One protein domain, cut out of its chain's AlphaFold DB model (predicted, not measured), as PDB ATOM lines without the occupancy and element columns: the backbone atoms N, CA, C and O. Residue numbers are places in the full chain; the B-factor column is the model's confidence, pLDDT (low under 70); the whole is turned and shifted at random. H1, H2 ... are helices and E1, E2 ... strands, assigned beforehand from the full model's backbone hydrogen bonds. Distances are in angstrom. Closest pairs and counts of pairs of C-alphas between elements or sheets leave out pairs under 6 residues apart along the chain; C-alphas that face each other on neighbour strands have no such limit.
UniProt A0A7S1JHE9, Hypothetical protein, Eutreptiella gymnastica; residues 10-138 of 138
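What this domain is: This is residues 10 to 138 of the 138 residues of the protein "Hypothetical protein" of Eutreptiella gymnastica (UniProt A0A7S1JHE9). A small, strongly twisted sheet of four short strands and a long two-stranded ribbon, E4 and E5, make two separate parts, with H1 at the far end of the ribbon from the small sheet. A helical hairpin, H2 and H3, lies near the small sheet, and H3 leads by a tight link into E6. The printed part has 129 residues, with three named helices and six named strands in the order E1 E2 E3 E4 H1 E5 H2 H3 E6; the class is mixed, helices and strands, with 64 residues, under half, in named elements. The four-stranded sheet runs E1 E6 E3 E2 and is mixed, while the ribbon is antiparallel. The whole is only just compact, close to loose, with a radius of gyration of the C-alphas of 16.8 A, and only just elongated, spanning 50 by 33 by 30 A.

How they stand to each other: Edge strand E1, residues 12 to 14, is antiparallel to E6, residues 134 to 137, with N 13 and O 135 2.9 A apart. Edge strand E2, residues 24 to 28, forms a hairpin with E3, residues 37 to 42; N 39 and O 26 are 2.8 A apart. E3 and E6 are parallel, with N 42 and O 136 2.8 A apart. The pairing is staggered: E3 pairs with E2 over residues 37 to 41 and with E6 over 41 to 42. E4, residues 54 to 61, is antiparallel to E5, residues 83 to 91, at 156 degrees between directions; N 56 and O 89 are 2.8 A apart. E5 bends by 63 degrees at residue 86. H1, residues 62 to 72, touches no helix; its closest C-alpha pair with E5 is Arg 62 and Trp 83, 5.2 A. H2, residues 101 to 107, only grazes the four-stranded sheet with residues 102 to 106. H2 and H3, residues 121 to 131, touch and run opposite ways at a steep tilt of 44 degrees; their closest C-alphas, of Pro 101 and Ser 127, are 5.7 A apart. In H1, H2 and H3 every O i to N i+4 pair is within hydrogen-bond range.

Where its parts are: E1 begins at C-alpha 12, (-41.568, 23.140, 18.620). E3 is 16.4 A long, E4 22.1 A, H1 15.3 A, E5 21.7 A and H3 15.1 A. H1 ends at C-alpha 72, (-54.959, 9.453, -3.984), and E6 at C-alpha 137, (-42.835, 27.110, 15.119).

The domain as a whole: The C-alphas farthest apart, of Glu 17 and Asp 78, are 50.8 A apart. The printed part has no cut. The links E3 to E4 and H2 to H3 are long. No printed residue is under 70 in pLDDT; the mean of the printed part is 93.3.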
ATOM      1  N   VAL A  10     -35.791  21.496  15.716       96.44
ATOM      2  CA  VAL A  10     -37.056  21.076  16.324       96.44
ATOM      3  C   VAL A  10     -38.148  22.096  15.971       96.44
ATOM      4  O   VAL A  10     -37.976  23.284  16.244       96.44
ATOM      5  N   PRO A  11     -39.301  21.680  15.410       95.81
ATOM      6  CA  PRO A  11     -40.368  22.590  14.986       95.81
ATOM      7  C   PRO A  11     -41.298  22.998  16.143       95.81
ATOM      8  O   PRO A  11     -42.457  23.352  15.929       95.81
ATOM      9  N   VAL A  12     -40.824  22.889  17.384       96.19
ATOM     10  CA  VAL A  12     -41.568  23.140  18.620       96.19
ATOM     11  C   VAL A  12     -40.625  23.824  19.601       96.19
ATOM     12  O   VAL A  12     -39.485  23.395  19.758       96.19
ATOM     13  N   ALA A  13     -41.114  24.857  20.278       96.88
ATOM     14  CA  ALA A  13     -40.408  25.517  21.366       96.88
ATOM     15  C   ALA A  13     -41.238  25.473  22.653       96.88
ATOM     16  O   ALA A  13     -42.475  25.436  22.618       96.88
ATOM     17  N   GLU A  14     -40.547  25.485  23.790       97.06
ATOM     18  CA  GLU A  14     -41.180  25.678  25.092       97.06
ATOM     19  C   GLU A  14     -41.682  27.118  25.234       97.06
ATOM     20  O   GLU A  14     -41.059  28.067  24.752       97.06
ATOM     21  N   ILE A  15     -42.828  27.267  25.886       98.06
ATOM     22  CA  ILE A  15     -43.406  28.550  26.264       98.06
ATOM     23  C   ILE A  15     -42.832  28.913  27.633       98.06
ATOM     24  O   ILE A  15     -42.974  28.154  28.592       98.06
ATOM     25  N   THR A  16     -42.194  30.071  27.708       97.81
ATOM     26  CA  THR A  16     -41.614  30.652  28.918       97.81
ATOM     27  C   THR A  16     -42.151  32.068  29.103       97.81
ATOM     28  O   THR A  16     -42.649  32.670  28.151       97.81
ATOM     29  N   GLU A  17     -42.015  32.636  30.301       98.00
ATOM     30  CA  GLU A  17     -42.427  34.026  30.571       98.00
ATOM     31  C   GLU A  17     -41.777  35.020  29.587       98.00
ATOM     32  O   GLU A  17     -42.430  35.934  29.079       98.00
ATOM     33  N   ASP A  18     -40.511  34.782  29.232       97.81
ATOM     34  CA  ASP A  18     -39.751  35.631  28.314       97.81
ATOM     35  C   ASP A  18     -40.258  35.584  26.871       97.81
ATOM     36  O   ASP A  18     -40.043  36.534  26.118       97.81
ATOM     37  N   ASN A  19     -40.906  34.495  26.445       98.06
ATOM     38  CA  ASN A  19     -41.297  34.308  25.046       98.06
ATOM     39  C   ASN A  19     -42.811  34.250  24.818       98.06
ATOM     40  O   ASN A  19     -43.234  34.424  23.678       98.06
ATOM     41  N   GLU A  20     -43.638  34.090  25.854       98.19
ATOM     42  CA  GLU A  20     -45.089  33.897  25.721       98.19
ATOM     43  C   GLU A  20     -45.760  35.002  24.886       98.19
ATOM     44  O   GLU A  20     -46.587  34.731  24.015       98.19
ATOM     45  N   HIS A  21     -45.317  36.252  25.056       97.94
ATOM     46  CA  HIS A  21     -45.798  37.423  24.313       97.94
ATOM     47  C   HIS A  21     -45.560  37.359  22.785       97.94
ATOM     48  O   HIS A  21     -46.124  38.144  22.010       97.94
ATOM     49  N   LEU A  22     -44.706  36.441  22.323       98.38
ATOM     50  CA  LEU A  22     -44.408  36.207  20.911       98.38
ATOM     51  C   LEU A  22     -45.395  35.250  20.246       98.38
ATOM     52  O   LEU A  22     -45.423  35.199  19.012       98.38
ATOM     53  N   LEU A  23     -46.203  34.523  21.025       98.31
ATOM     54  CA  LEU A  23     -47.204  33.617  20.482       98.31
ATOM     55  C   LEU A  23     -48.176  34.363  19.564       98.31
ATOM     56  O   LEU A  23     -48.546  35.527  19.759       98.31
ATOM     57  N   ARG A  24     -48.593  33.660  18.520       98.31
ATOM     58  CA  ARG A  24     -49.709  34.039  17.666       98.31
ATOM     59  C   ARG A  24     -50.781  32.982  17.767       98.31
ATOM     60  O   ARG A  24     -50.491  31.813  18.007       98.31
ATOM     61  N   THR A  25     -52.014  33.419  17.579       98.19
ATOM     62  CA  THR A  25     -53.187  32.558  17.537       98.19
ATOM     63  C   THR A  25     -53.984  32.860  16.285       98.19
ATOM     64  O   THR A  25     -54.040  34.006  15.839       98.19
ATOM     65  N   GLY A  26     -54.645  31.851  15.744       97.88
ATOM     66  CA  GLY A  26     -55.487  32.010  14.569       97.88
ATOM     67  C   GLY A  26     -56.118  30.695  14.158       97.88
ATOM     68  O   GLY A  26     -55.744  29.635  14.655       97.88
ATOM     69  N   TYR A  27     -57.083  30.777  13.250       97.56
ATOM     70  CA  TYR A  27     -57.710  29.607  12.657       97.56
ATOM     71  C   TYR A  27     -56.919  29.180  11.424       97.56
ATOM     72  O   TYR A  27     -56.803  29.949  10.470       97.56
ATOM     73  N   THR A  28     -56.362  27.970  11.445       93.06
ATOM     74  CA  THR A  28     -55.553  27.427  10.347       93.06
ATOM     75  C   THR A  28     -56.038  26.037   9.953       93.06
ATOM     76  O   THR A  28     -56.498  25.256  10.785       93.06
ATOM     77  N   ALA A  29     -55.953  25.733   8.659       92.12
ATOM     78  CA  ALA A  29     -56.235  24.412   8.109       92.12
ATOM     79  C   ALA A  29     -54.937  23.802   7.569       92.12
ATOM     80  O   ALA A  29     -54.105  24.511   7.002       92.12
ATOM     81  N   ARG A  30     -54.763  22.484   7.716       88.81
ATOM     82  CA  ARG A  30     -53.575  21.786   7.184       88.81
ATOM     83  C   ARG A  30     -53.659  21.597   5.672       88.81
ATOM     84  O   ARG A  30     -52.634  21.502   5.002       88.81
ATOM     85  N   LYS A  31     -54.883  21.494   5.148       87.06
ATOM     86  CA  LYS A  31     -55.209  21.329   3.728       87.06
ATOM     87  C   LYS A  31     -56.492  22.108   3.412       87.06
ATOM     88  O   LYS A  31     -57.319  22.254   4.309       87.06
ATOM     89  N   PRO A  32     -56.712  22.543   2.157       90.12
ATOM     90  CA  PRO A  32     -57.911  23.303   1.777       90.12
ATOM     91  C   PRO A  32     -59.246  22.585   2.020       90.12
ATOM     92  O   PRO A  32     -60.283  23.230   2.097       90.12
ATOM     93  N   THR A  33     -59.226  21.255   2.109       85.81
ATOM     94  CA  THR A  33     -60.409  20.408   2.311       85.81
ATOM     95  C   THR A  33     -60.755  20.173   3.782       85.81
ATOM     96  O   THR A  33     -61.711  19.458   4.051       85.81
ATOM     97  N   GLU A  34     -59.965  20.688   4.728       88.38
ATOM     98  CA  GLU A  34     -60.193  20.508   6.168       88.38
ATOM     99  C   GLU A  34     -60.730  21.797   6.793       88.38
ATOM    100  O   GLU A  34     -60.297  22.896   6.428       88.38
ATOM    101  N   LEU A  35     -61.621  21.674   7.780       93.88
ATOM    102  CA  LEU A  35     -62.051  22.822   8.575       93.88
ATOM    103  C   LEU A  35     -60.860  23.475   9.300       93.88
ATOM    104  O   LEU A  35     -60.030  22.775   9.894       93.88
ATOM    105  N   PRO A  36     -60.767  24.818   9.299       96.00
ATOM    106  CA  PRO A  36     -59.733  25.504  10.045       96.00
ATOM    107  C   PRO A  36     -60.024  25.416  11.544       96.00
ATOM    108  O   PRO A  36     -61.159  25.577  11.995       96.00
ATOM    109  N   VAL A  37     -58.977  25.198  12.329       96.12
ATOM    110  CA  VAL A  37     -59.061  25.043  13.784       96.12
ATOM    111  C   VAL A  37     -58.198  26.085  14.473       96.12
ATOM    112  O   VAL A  37     -57.207  26.550  13.908       96.12
ATOM    113  N   LEU A  38     -58.568  26.455  15.700       97.56
ATOM    114  CA  LEU A  38     -57.751  27.356  16.501       97.56
ATOM    115  C   LEU A  38     -56.384  26.712  16.765       97.56
ATOM    116  O   LEU A  38     -56.290  25.640  17.364       97.56
ATOM    117  N   GLY A  39     -55.329  27.393  16.337       96.06
ATOM    118  CA  GLY A  39     -53.944  27.049  16.611       96.06
ATOM    119  C   GLY A  39     -53.232  28.170  17.355       96.06
ATOM    120  O   GLY A  39     -53.656  29.329  17.326       96.06
ATOM    121  N   ARG A  40     -52.116  27.812  17.995       97.25
ATOM    122  CA  ARG A  40     -51.132  28.757  18.528       97.25
ATOM    123  C   ARG A  40     -49.725  28.347  18.117       97.25
ATOM    124  O   ARG A  40     -49.425  27.155  18.102       97.25
ATOM    125  N   TRP A  41     -48.885  29.316  17.781       98.12
ATOM    126  CA  TRP A  41     -47.529  29.065  17.296       98.12
ATOM    127  C   TRP A  41     -46.604  30.249  17.577       98.12
ATOM    128  O   TRP A  41     -47.056  31.383  17.756       98.12
ATOM    129  N   PHE A  42     -45.303  29.984  17.575       98.44
ATOM    130  CA  PHE A  42     -44.279  31.008  17.430       98.44
ATOM    131  C   PHE A  42     -44.038  31.276  15.945       98.44
ATOM    132  O   PHE A  42     -43.807  30.320  15.201       98.44
ATOM    133  N   PRO A  43     -44.053  32.542  15.490       97.56
ATOM    134  CA  PRO A  43     -43.660  32.845  14.123       97.56
ATOM    135  C   PRO A  43     -42.195  32.469  13.883       97.56
ATOM    136  O   PRO A  43     -41.342  32.696  14.751       97.56
ATOM    137  N   LYS A  44     -41.885  31.938  12.699       94.94
ATOM    138  CA  LYS A  44     -40.506  31.595  12.321       94.94
ATOM    139  C   LYS A  44     -39.527  32.754  12.575       94.94
ATOM    140  O   LYS A  44     -39.801  33.906  12.245       94.94
ATOM    141  N   GLY A  45     -38.377  32.438  13.177       95.25
ATOM    142  CA  GLY A  45     -37.328  33.410  13.509       95.25
ATOM    143  C   GLY A  45     -37.613  34.292  14.733       95.25
ATOM    144  O   GLY A  45     -36.847  35.214  15.002       95.25
ATOM    145  N   ARG A  46     -38.704  34.051  15.476       96.62
ATOM    146  CA  ARG A  46     -39.013  34.786  16.720       96.62
ATOM    147  C   ARG A  46     -38.506  34.103  17.984       96.62
ATOM    148  O   ARG A  46     -38.391  34.770  19.003       96.62
ATOM    149  N   VAL A  47     -38.198  32.814  17.917       96.50
ATOM    150  CA  VAL A  47     -37.614  32.036  19.016       96.50
ATOM    151  C   VAL A  47     -36.321  31.371  18.541       96.50
ATOM    152  O   VAL A  47     -36.176  31.165  17.331       96.50
ATOM    153  N   PRO A  48     -35.376  31.057  19.447       94.44
ATOM    154  CA  PRO A  48     -34.149  30.362  19.083       94.44
ATOM    155  C   PRO A  48     -34.440  29.019  18.415       94.44
ATOM    156  O   PRO A  48     -35.288  28.255  18.875       94.44
ATOM    157  N   GLU A  49     -33.715  28.728  17.341       94.06
ATOM    158  CA  GLU A  49     -33.754  27.412  16.716       94.06
ATOM    159  C   GLU A  49     -32.865  26.448  17.509       94.06
ATOM    160  O   GLU A  49     -31.733  26.776  17.866       94.06
ATOM    161  N   VAL A  50     -33.388  25.256  17.792       95.94
ATOM    162  CA  VAL A  50     -32.678  24.203  18.525       95.94
ATOM    163  C   VAL A  50     -32.465  23.031  17.584       95.94
ATOM    164  O   VAL A  50     -33.426  22.533  16.993       95.94
ATOM    165  N   GLU A  51     -31.217  22.596  17.428       97.00
ATOM    166  CA  GLU A  51     -30.895  21.407  16.640       97.00
ATOM    167  C   GLU A  51     -31.456  20.154  17.320       97.00
ATOM    168  O   GLU A  51     -31.307  19.954  18.526       97.00
ATOM    169  N   ALA A  52     -32.139  19.318  16.540       97.81
ATOM    170  CA  ALA A  52     -32.805  18.138  17.055       97.81
ATOM    171  C   ALA A  52     -31.795  17.076  17.493       97.81
ATOM    172  O   ALA A  52     -30.864  16.746  16.757       97.81
ATOM    173  N   ALA A  53     -32.033  16.479  18.659       97.56
ATOM    174  CA  ALA A  53     -31.256  15.338  19.134       97.56
ATOM    175  C   ALA A  53     -31.699  14.021  18.473       97.56
ATOM    176  O   ALA A  53     -30.891  13.103  18.305       97.56
ATOM    177  N   TYR A  54     -32.973  13.923  18.076       98.12
ATOM    178  CA  TYR A  54     -33.565  12.713  17.516       98.12
ATOM    179  C   TYR A  54     -34.452  12.995  16.301       98.12
ATOM    180  O   TYR A  54     -35.065  14.055  16.164       98.12
ATOM    181  N   LEU A  55     -34.557  11.980  15.445       97.81
ATOM    182  CA  LEU A  55     -35.544  11.866  14.380       97.81
ATOM    183  C   LEU A  55     -36.504  10.721  14.726       97.81
ATOM    184  O   LEU A  55     -36.079   9.566  14.860       97.81
ATOM    185  N   ASP A  56     -37.783  11.034  14.892       96.75
ATOM    186  CA  ASP A  56     -38.861  10.051  14.983       96.75
ATOM    187  C   ASP A  56     -39.353   9.722  13.565       96.75
ATOM    188  O   ASP A  56     -39.825  10.597  12.831       96.75
ATOM    189  N   LEU A  57     -39.154   8.466  13.157       95.56
ATOM    190  CA  LEU A  57     -39.478   7.972  11.822       95.56
ATOM    191  C   LEU A  57     -40.837   7.282  11.869       95.56
ATOM    192  O   LEU A  57     -40.961   6.184  12.409       95.56
ATOM    193  N   ILE A  58     -41.841   7.897  11.249       91.25
ATOM    194  CA  ILE A  58     -43.170   7.301  11.157       91.25
ATOM    195  C   ILE A  58     -43.202   6.410   9.918       91.25
ATOM    196  O   ILE A  58     -42.994   6.874   8.792       91.25
ATOM    197  N   LEU A  59     -43.454   5.121  10.142       93.56
ATOM    198  CA  LEU A  59     -43.425   4.086   9.117       93.56
ATOM    199  C   LEU A  59     -44.824   3.551   8.847       93.56
ATOM    200  O   LEU A  59     -45.535   3.193   9.782       93.56
ATOM    201  N   TYR A  60     -45.170   3.401   7.572       91.75
ATOM    202  CA  TYR A  60     -46.312   2.594   7.142       91.75
ATOM    203  C   TYR A  60     -45.840   1.330   6.444       91.75
ATOM    204  O   TYR A  60     -44.768   1.305   5.831       91.75
ATOM    205  N   SER A  61     -46.650   0.271   6.534       93.31
ATOM    206  CA  SER A  61     -46.379  -0.943   5.777       93.31
ATOM    207  C   SER A  61     -46.512  -0.657   4.286       93.31
ATOM    208  O   SER A  61     -47.268   0.224   3.856       93.31
ATOM    209  N   ARG A  62     -45.795  -1.427   3.474       93.50
ATOM    210  CA  ARG A  62     -45.898  -1.365   2.013       93.50
ATOM    211  C   ARG A  62     -47.344  -1.483   1.532       93.50
ATOM    212  O   ARG A  62     -47.739  -0.788   0.597       93.50
ATOM    213  N   GLU A  63     -48.136  -2.346   2.160       91.88
ATOM    214  CA  GLU A  63     -49.541  -2.568   1.813       91.88
ATOM    215  C   GLU A  63     -50.387  -1.317   2.094       91.88
ATOM    216  O   GLU A  63     -51.186  -0.922   1.242       91.88
ATOM    217  N   GLN A  64     -50.165  -0.648   3.232       87.75
ATOM    218  CA  GLN A  64     -50.855   0.600   3.571       87.75
ATOM    219  C   GLN A  64     -50.468   1.734   2.610       87.75
ATOM    220  O   GLN A  64     -51.346   2.431   2.103       87.75
ATOM    221  N   ILE A  65     -49.177   1.875   2.290       90.31
ATOM    222  CA  ILE A  65     -48.692   2.881   1.330       90.31
ATOM    223  C   ILE A  65     -49.317   2.659  -0.055       90.31
ATOM    224  O   ILE A  65     -49.809   3.601  -0.672       90.31
ATOM    225  N   ARG A  66     -49.358   1.409  -0.539       90.75
ATOM    226  CA  ARG A  66     -50.006   1.053  -1.816       90.75
ATOM    227  C   ARG A  66     -51.493   1.404  -1.821       90.75
ATOM    228  O   ARG A  66     -51.987   1.936  -2.813       90.75
ATOM    229  N   LYS A  67     -52.192   1.127  -0.718       87.31
ATOM    230  CA  LYS A  67     -53.616   1.436  -0.558       87.31
ATOM    231  C   LYS A  67     -53.883   2.944  -0.633       87.31
ATOM    232  O   LYS A  67     -54.775   3.358  -1.371       87.31
ATOM    233  N   GLU A  68     -53.111   3.759   0.082       83.06
ATOM    234  CA  GLU A  68     -53.274   5.222   0.070       83.06
ATOM    235  C   GLU A  68     -52.890   5.845  -1.275       83.06
ATOM    236  O   GLU A  68     -53.605   6.709  -1.784       83.06
ATOM    237  N   ASN A  69     -51.814   5.363  -1.896       88.25
ATOM    238  CA  ASN A  69     -51.392   5.814  -3.220       88.25
ATOM    239  C   ASN A  69     -52.452   5.531  -4.291       88.25
ATOM    240  O   ASN A  69     -52.774   6.415  -5.083       88.25
ATOM    241  N   ALA A  70     -53.049   4.332  -4.287       87.38
ATOM    242  CA  ALA A  70     -54.134   3.988  -5.204       87.38
ATOM    243  C   ALA A  70     -55.373   4.881  -5.004       87.38
ATOM    244  O   ALA A  70     -55.999   5.280  -5.983       87.38
ATOM    245  N   ALA A  71     -55.701   5.233  -3.754       81.12
ATOM    246  CA  ALA A  71     -56.832   6.107  -3.434       81.12
ATOM    247  C   ALA A  71     -56.590   7.585  -3.798       81.12
ATOM    248  O   ALA A  71     -57.536   8.303  -4.109       81.12
ATOM    249  N   THR A  72     -55.338   8.045  -3.754       77.88
ATOM    250  CA  THR A  72     -54.959   9.453  -3.984       77.88
ATOM    251  C   THR A  72     -54.385   9.723  -5.377       77.88
ATOM    252  O   THR A  72     -54.115  10.873  -5.714       77.88
ATOM    253  N   GLY A  73     -54.194   8.686  -6.199       83.81
ATOM    254  CA  GLY A  73     -53.581   8.797  -7.526       83.81
ATOM    255  C   GLY A  73     -52.067   9.044  -7.497       83.81
ATOM    256  O   GLY A  73     -51.478   9.368  -8.527       83.81
ATOM    257  N   ILE A  74     -51.421   8.895  -6.336       83.25
ATOM    258  CA  ILE A  74     -49.968   9.017  -6.203       83.25
ATOM    259  C   ILE A  74     -49.308   7.768  -6.797       83.25
ATOM    260  O   ILE A  74     -49.712   6.634  -6.537       83.25
ATOM    261  N   LYS A  75     -48.259   7.956  -7.605       83.50
ATOM    262  CA  LYS A  75     -47.501   6.836  -8.172       83.50
ATOM    263  C   LYS A  75     -46.808   6.061  -7.050       83.50
ATOM    264  O   LYS A  75     -45.983   6.608  -6.324       83.50
ATOM    265  N   THR A  76     -47.102   4.770  -6.954       78.56
ATOM    266  CA  THR A  76     -46.401   3.881  -6.024       78.56
ATOM    267  C   THR A  76     -44.986   3.622  -6.534       78.56
ATOM    268  O   THR A  76     -44.796   3.296  -7.706       78.56
ATOM    269  N   LEU A  77     -43.996   3.772  -5.653       76.88
ATOM    270  CA  LEU A  77     -42.625   3.352  -5.924       76.88
ATOM    271  C   LEU A  77     -42.548   1.825  -5.925       76.88
ATOM    272  O   LEU A  77     -43.085   1.171  -5.029       76.88
ATOM    273  N   ASP A  78     -41.878   1.266  -6.924       82.94
ATOM    274  CA  ASP A  78     -41.639  -0.169  -6.981       82.94
ATOM    275  C   ASP A  78     -40.493  -0.517  -6.026       82.94
ATOM    276  O   ASP A  78     -39.342  -0.142  -6.247       82.94
ATOM    277  N   THR A  79     -40.838  -1.117  -4.888       87.19
ATOM    278  CA  THR A  79     -39.898  -1.473  -3.824       87.19
ATOM    279  C   THR A  79     -40.356  -2.736  -3.104       87.19
ATOM    280  O   THR A  79     -41.543  -2.912  -2.800       87.19
ATOM    281  N   ASP A  80     -39.386  -3.591  -2.787       92.69
ATOM    282  CA  ASP A  80     -39.585  -4.798  -1.985       92.69
ATOM    283  C   ASP A  80     -39.468  -4.542  -0.477       92.69
ATOM    284  O   ASP A  80     -39.710  -5.449   0.322       92.69
ATOM    285  N   ALA A  81     -39.142  -3.310  -0.068       94.62
ATOM    286  CA  ALA A  81     -39.065  -2.946   1.341       94.62
ATOM    287  C   ALA A  81     -40.429  -3.153   2.038       94.62
ATOM    288  O   ALA A  81     -41.454  -2.694   1.527       94.62
ATOM    289  N   PRO A  82     -40.472  -3.807   3.215       95.38
ATOM    290  CA  PRO A  82     -41.729  -4.072   3.919       95.38
ATOM    291  C   PRO A  82     -42.359  -2.812   4.536       95.38
ATOM    292  O   PRO A  82     -43.565  -2.785   4.779       95.38
ATOM    293  N   TRP A  83     -41.560  -1.765   4.759       96.00
ATOM    294  CA  TRP A  83     -41.964  -0.500   5.375       96.00
ATOM    295  C   TRP A  83     -41.447   0.686   4.562       96.00
ATOM    296  O   TRP A  83     -40.368   0.612   3.970       96.00
ATOM    297  N   GLY A  84     -42.187   1.793   4.582       94.31
ATOM    298  CA  GLY A  84     -41.754   3.077   4.034       94.31
ATOM    299  C   GLY A  84     -41.926   4.205   5.047       94.31
ATOM    300  O   GLY A  84     -42.887   4.217   5.816       94.31
ATOM    301  N   ILE A  85     -40.987   5.152   5.039       94.06
ATOM    302  CA  ILE A  85     -41.054   6.366   5.861       94.06
ATOM    303  C   ILE A  85     -42.100   7.300   5.248       94.06
ATOM    304  O   ILE A  85     -41.932   7.739   4.111       94.06
ATOM    305  N   ILE A  86     -43.160   7.612   5.997       89.69
ATOM    306  CA  ILE A  86     -44.216   8.546   5.562       89.69
ATOM    307  C   ILE A  86     -44.072   9.931   6.191       89.69
ATOM    308  O   ILE A  86     -44.624  10.908   5.688       89.69
ATOM    309  N   SER A  87     -43.317  10.036   7.283       90.88
ATOM    310  CA  SER A  87     -43.018  11.300   7.945       90.88
ATOM    311  C   SER A  87     -41.775  11.157   8.818       90.88
ATOM    312  O   SER A  87     -41.480  10.079   9.335       90.88
ATOM    313  N   VAL A  88     -41.055  12.263   8.977       95.31
ATOM    314  CA  VAL A  88     -39.901  12.384   9.867       95.31
ATOM    315  C   VAL A  88     -40.160  13.575  10.778       95.31
ATOM    316  O   VAL A  88     -40.352  14.689  10.289       95.31
ATOM    317  N   LYS A  89     -40.176  13.352  12.093       95.00
ATOM    318  CA  LYS A  89     -40.323  14.414  13.094       95.00
ATOM    319  C   LYS A  89     -38.982  14.649  13.782       95.00
ATOM    320  O   LYS A  89     -38.418  13.738  14.382       95.00
ATOM    321  N   ALA A  90     -38.480  15.872  13.690       97.06
ATOM    322  CA  ALA A  90     -37.311  16.321  14.433       97.06
ATOM    323  C   ALA A  90     -37.718  16.706  15.860       97.06
ATOM    324  O   ALA A  90     -38.685  17.448  16.036       97.06
ATOM    325  N   GLN A  91     -37.021  16.192  16.874       96.62
ATOM    326  CA  GLN A  91     -37.404  16.369  18.279       96.62
ATOM    327  C   GLN A  91     -36.224  16.199  19.247       96.62
ATOM    328  O   GLN A  91     -35.145  15.736  18.867       96.62
ATOM    329  N   MET A  92     -36.434  16.581  20.509       96.50
ATOM    330  CA  MET A  92     -35.439  16.417  21.580       96.50
ATOM    331  C   MET A  92     -35.599  15.092  22.328       96.50
ATOM    332  O   MET A  92     -34.666  14.618  22.972       96.50
ATOM    333  N   GLU A  93     -36.773  14.481  22.234       94.94
ATOM    334  CA  GLU A  93     -37.154  13.298  22.984       94.94
ATOM    335  C   GLU A  93     -36.782  12.005  22.234       94.94
ATOM    336  O   GLU A  93     -36.976  11.911  21.020       94.94
ATOM    337  N   PRO A  94     -36.320  10.950  22.929       95.56
ATOM    338  CA  PRO A  94     -36.057   9.643  22.322       95.56
ATOM    339  C   PRO A  94     -37.319   8.767  22.183       95.56
ATOM    340  O   PRO A  94     -37.202   7.564  21.951       95.56
ATOM    341  N   TYR A  95     -38.514   9.333  22.362       93.94
ATOM    342  CA  TYR A  95     -39.805   8.639  22.337       93.94
ATOM    343  C   TYR A  95     -40.824   9.413  21.494       93.94
ATOM    344  O   TYR A  95     -40.647  10.604  21.256       93.94
ATOM    345  N   GLU A  96     -41.906   8.769  21.055       92.94
ATOM    346  CA  GLU A  96     -42.947   9.442  20.270       92.94
ATOM    347  C   GLU A  96     -43.600  10.585  21.066       92.94
ATOM    348  O   GLU A  96     -44.232  10.372  22.104       92.94
ATOM    349  N   THR A  97     -43.466  11.813  20.565       93.94
ATOM    350  CA  THR A  97     -44.092  12.983  21.184       93.94
ATOM    351  C   THR A  97     -45.608  12.985  20.942       93.94
ATOM    352  O   THR A  97     -46.058  12.653  19.838       93.94
ATOM    353  N   PRO A  98     -46.432  13.366  21.940       94.75
ATOM    354  CA  PRO A  98     -47.879  13.397  21.769       94.75
ATOM    355  C   PRO A  98     -48.305  14.335  20.636       94.75
ATOM    356  O   PRO A  98     -47.840  15.472  20.540       94.75
ATOM    357  N   MET A  99     -49.273  13.909  19.826       93.44
ATOM    358  CA  MET A  99     -49.943  14.792  18.863       93.44
ATOM    359  C   MET A  99     -50.586  15.990  19.573       93.44
ATOM    360  O   MET A  99     -50.949  15.882  20.740       93.44
ATOM    361  N   GLN A 100     -50.786  17.117  18.880       95.62
ATOM    362  CA  GLN A 100     -51.546  18.249  19.433       95.62
ATOM    363  C   GLN A 100     -52.973  17.818  19.830       95.62
ATOM    364  O   GLN A 100     -53.569  17.019  19.101       95.62
ATOM    365  N   PRO A 101     -53.577  18.374  20.900       96.69
ATOM    366  CA  PRO A 101     -54.907  17.955  21.357       96.69
ATOM    367  C   PRO A 101     -55.980  18.044  20.262       96.69
ATOM    368  O   PRO A 101     -56.811  17.151  20.110       96.69
ATOM    369  N   ILE A 102     -55.910  19.081  19.423       95.56
ATOM    370  CA  ILE A 102     -56.819  19.257  18.286       95.56
ATOM    371  C   ILE A 102     -56.678  18.155  17.230       95.56
ATOM    372  O   ILE A 102     -57.654  17.776  16.588       95.56
ATOM    373  N   THR A 103     -55.482  17.584  17.075       93.25
ATOM    374  CA  THR A 103     -55.271  16.431  16.196       93.25
ATOM    375  C   THR A 103     -55.945  15.185  16.754       93.25
ATOM    376  O   THR A 103     -56.579  14.468  15.986       93.25
ATOM    377  N   VAL A 104     -55.895  14.965  18.071       94.44
ATOM    378  CA  VAL A 104     -56.622  13.860  18.720       94.44
ATOM    379  C   VAL A 104     -58.132  14.019  18.519       94.44
ATOM    380  O   VAL A 104     -58.791  13.070  18.111       94.44
ATOM    381  N   MET A 105     -58.671  15.228  18.714       94.75
ATOM    382  CA  MET A 105     -60.092  15.512  18.466       94.75
ATOM    383  C   MET A 105     -60.482  15.276  17.006       94.75
ATOM    384  O   MET A 105     -61.426  14.538  16.735       94.75
ATOM    385  N   ARG A 106     -59.741  15.852  16.053       94.44
ATOM    386  CA  ARG A 106     -60.023  15.687  14.621       94.44
ATOM    387  C   ARG A 106     -59.911  14.235  14.174       94.44
ATOM    388  O   ARG A 106     -60.688  13.822  13.327       94.44
ATOM    389  N   ASN A 107     -58.999  13.448  14.744       91.31
ATOM    390  CA  ASN A 107     -58.849  12.040  14.383       91.31
ATOM    391  C   ASN A 107     -60.118  11.209  14.631       91.31
ATOM    392  O   ASN A 107     -60.279  10.204  13.951       91.31
ATOM    393  N   SER A 108     -61.046  11.655  15.483       93.00
ATOM    394  CA  SER A 108     -62.369  11.024  15.631       93.00
ATOM    395  C   SER A 108     -63.337  11.300  14.465       93.00
ATOM    396  O   SER A 108     -64.326  10.594  14.299       93.00
ATOM    397  N   MET A 109     -63.054  12.296  13.616       90.06
ATOM    398  CA  MET A 109     -63.916  12.752  12.522       90.06
ATOM    399  C   MET A 109     -63.317  12.392  11.154       90.06
ATOM    400  O   MET A 109     -62.522  13.147  10.591       90.06
ATOM    401  N   ILE A 110     -63.721  11.252  10.578       86.00
ATOM    402  CA  ILE A 110     -63.239  10.801   9.253       86.00
ATOM    403  C   ILE A 110     -63.538  11.834   8.157       86.00
ATOM    404  O   ILE A 110     -62.681  12.106   7.317       86.00
ATOM    405  N   SER A 111     -64.732  12.437   8.176       85.81
ATOM    406  CA  SER A 111     -65.156  13.423   7.170       85.81
ATOM    407  C   SER A 111     -64.288  14.683   7.146       85.81
ATOM    408  O   SER A 111     -64.240  15.355   6.125       85.81
ATOM    409  N   GLU A 112     -63.565  14.964   8.234       86.38
ATOM    410  CA  GLU A 112     -62.714  16.147   8.410       86.38
ATOM    411  C   GLU A 112     -61.212  15.807   8.346       86.38
ATOM    412  O   GLU A 112     -60.370  16.493   8.930       86.38
ATOM    413  N   GLY A 113     -60.851  14.710   7.670       76.62
ATOM    414  CA  GLY A 113     -59.452  14.300   7.487       76.62
ATOM    415  C   GLY A 113     -58.821  13.628   8.714       76.62
ATOM    416  O   GLY A 113     -57.589  13.594   8.837       76.62
ATOM    417  N   GLY A 114     -59.645  13.130   9.640       83.75
ATOM    418  CA  GLY A 114     -59.242  12.269  10.749       83.75
ATOM    419  C   GLY A 114     -59.116  10.793  10.362       83.75
ATOM    420  O   GLY A 114     -59.619  10.354   9.331       83.75
ATOM    421  N   SER A 115     -58.462  10.004  11.215       82.06
ATOM    422  CA  SER A 115     -58.288   8.555  11.019       82.06
ATOM    423  C   SER A 115     -59.517   7.710  11.387       82.06
ATOM    424  O   SER A 115     -59.525   6.513  11.110       82.06
ATOM    425  N   GLY A 116     -60.537   8.298  12.017       85.75
ATOM    426  CA  GLY A 116     -61.709   7.598  12.554       85.75
ATOM    427  C   GLY A 116     -61.463   6.860  13.865       85.75
ATOM    428  O   GLY A 116     -62.218   5.957  14.202       85.75
ATOM    429  N   VAL A 117     -60.390   7.203  14.576       88.75
ATOM    430  CA  VAL A 117     -60.029   6.572  15.849       88.75
ATOM    431  C   VAL A 117     -60.727   7.308  16.990       88.75
ATOM    432  O   VAL A 117     -60.636   8.535  17.078       88.75
ATOM    433  N   ASP A 118     -61.395   6.556  17.865       94.38
ATOM    434  CA  ASP A 118     -62.042   7.098  19.061       94.38
ATOM    435  C   ASP A 118     -61.033   7.785  19.994       94.38
ATOM    436  O   ASP A 118     -59.856   7.425  20.072       94.38
ATOM    437  N   ILE A 119     -61.505   8.790  20.734       95.69
ATOM    438  CA  ILE A 119     -60.651   9.548  21.652       95.69
ATOM    439  C   ILE A 119     -60.318   8.695  22.882       95.69
ATOM    440  O   ILE A 119     -61.159   8.482  23.755       95.69
ATOM    441  N   ASP A 120     -59.051   8.306  23.004       96.12
ATOM    442  CA  ASP A 120     -58.462   7.870  24.271       96.12
ATOM    443  C   ASP A 120     -58.255   9.099  25.176       96.12
ATOM    444  O   ASP A 120     -57.454   9.995  24.883       96.12
ATOM    445  N   ARG A 121     -58.998   9.150  26.288       96.50
ATOM    446  CA  ARG A 121     -58.969  10.285  27.222       96.50
ATOM    447  C   ARG A 121     -57.624  10.425  27.926       96.50
ATOM    448  O   ARG A 121     -57.175  11.550  28.122       96.50
ATOM    449  N   ASP A 122     -56.960   9.326  28.264       96.69
ATOM    450  CA  ASP A 122     -55.667   9.382  28.944       96.69
ATOM    451  C   ASP A 122     -54.580   9.857  27.977       96.69
ATOM    452  O   ASP A 122     -53.740  10.686  28.335       96.69
ATOM    453  N   ALA A 123     -54.621   9.394  26.722       93.88
ATOM    454  CA  ALA A 123     -53.743   9.903  25.669       93.88
ATOM    455  C   ALA A 123     -53.985  11.392  25.390       93.88
ATOM    456  O   ALA A 123     -53.026  12.159  25.258       93.88
ATOM    457  N   TYR A 124     -55.250  11.820  25.368       97.06
ATOM    458  CA  TYR A 124     -55.612  13.227  25.228       97.06
ATOM    459  C   TYR A 124     -55.045  14.076  26.373       97.06
ATOM    460  O   TYR A 124     -54.428  15.108  26.123       97.06
ATOM    461  N   MET A 125     -55.169  13.632  27.627       97.94
ATOM    462  CA  MET A 125     -54.633  14.382  28.770       97.94
ATOM    463  C   MET A 125     -53.097  14.427  28.781       97.94
ATOM    464  O   MET A 125     -52.524  15.461  29.133       97.94
ATOM    465  N   ARG A 126     -52.413  13.364  28.328       96.38
ATOM    466  CA  ARG A 126     -50.953  13.398  28.101       96.38
ATOM    467  C   ARG A 126     -50.569  14.421  27.032       96.38
ATOM    468  O   ARG A 126     -49.588  15.138  27.204       96.38
ATOM    469  N   SER A 127     -51.357  14.510  25.961       97.06
ATOM    470  CA  SER A 127     -51.195  15.536  24.932       97.06
ATOM    471  C   SER A 127     -51.367  16.942  25.510       97.06
ATOM    472  O   SER A 127     -50.475  17.771  25.341       97.06
ATOM    473  N   VAL A 128     -52.435  17.206  26.267       98.00
ATOM    474  CA  VAL A 128     -52.657  18.517  26.904       98.00
ATOM    475  C   VAL A 128     -51.471  18.913  27.780       98.00
ATOM    476  O   VAL A 128     -50.918  19.988  27.579       98.00
ATOM    477  N   LYS A 129     -51.016  18.026  28.671       97.62
ATOM    478  CA  LYS A 129     -49.868  18.292  29.552       97.62
ATOM    479  C   LYS A 129     -48.574  18.579  28.785       97.62
ATOM    480  O   LYS A 129     -47.749  19.375  29.215       97.62
ATOM    481  N   TYR A 130     -48.362  17.922  27.648       96.62
ATOM    482  CA  TYR A 130     -47.188  18.185  26.818       96.62
ATOM    483  C   TYR A 130     -47.283  19.549  26.119       96.62
ATOM    484  O   TYR A 130     -46.308  20.304  26.084       96.62
ATOM    485  N   TRP A 131     -48.460  19.865  25.573       97.88
ATOM    486  CA  TRP A 131     -48.690  21.048  24.749       97.88
ATOM    487  C   TRP A 131     -49.050  22.304  25.540       97.88
ATOM    488  O   TRP A 131     -48.978  23.379  24.958       97.88
ATOM    489  N   GLU A 132     -49.408  22.226  26.826       97.38
ATOM    490  CA  GLU A 132     -49.757  23.402  27.641       97.38
ATOM    491  C   GLU A 132     -48.594  24.398  27.756       97.38
ATOM    492  O   GLU A 132     -48.825  25.604  27.660       97.38
ATOM    493  N   SER A 133     -47.359  23.893  27.815       97.38
ATOM    494  CA  SER A 133     -46.114  24.665  27.891       97.38
ATOM    495  C   SER A 133     -45.285  24.617  26.605       97.38
ATOM    496  O   SER A 133     -44.094  24.913  26.625       97.38
ATOM    497  N   ARG A 134     -45.877  24.227  25.467       97.62
ATOM    498  CA  ARG A 134     -45.185  24.144  24.168       97.62
ATOM    499  C   ARG A 134     -46.031  24.724  23.041       97.62
ATOM    500  O   ARG A 134     -47.260  24.637  23.044       97.62
ATOM    501  N   ALA A 135     -45.367  25.269  22.031       97.75
ATOM    502  CA  ALA A 135     -46.008  25.704  20.797       97.75
ATOM    503  C   ALA A 135     -45.155  25.341  19.583       97.75
ATOM    504  O   ALA A 135     -43.928  25.303  19.650       97.75
ATOM    505  N   THR A 136     -45.817  25.071  18.459       96.69
ATOM    506  CA  THR A 136     -45.133  24.854  17.180       96.69
ATOM    507  C   THR A 136     -44.473  26.139  16.695       96.69
ATOM    508  O   THR A 136     -44.933  27.232  17.022       96.69
ATOM    509  N   ILE A 137     -43.446  26.008  15.864       96.75
ATOM    510  CA  ILE A 137     -42.835  27.110  15.119       96.75
ATOM    511  C   ILE A 137     -43.370  27.043  13.684       96.75
ATOM    512  O   ILE A 137     -43.234  26.003  13.036       96.75
ATOM    513  N   ALA A 138     -44.008  28.115  13.206       91.69
ATOM    514  CA  ALA A 138     -44.633  28.177  11.878       91.69
ATOM    515  C   ALA A 138     -44.445  29.539  11.199       91.69
ATOM    516  O   ALA A 138     -44.371  30.568  11.911       91.69
TER     517      ALA A 138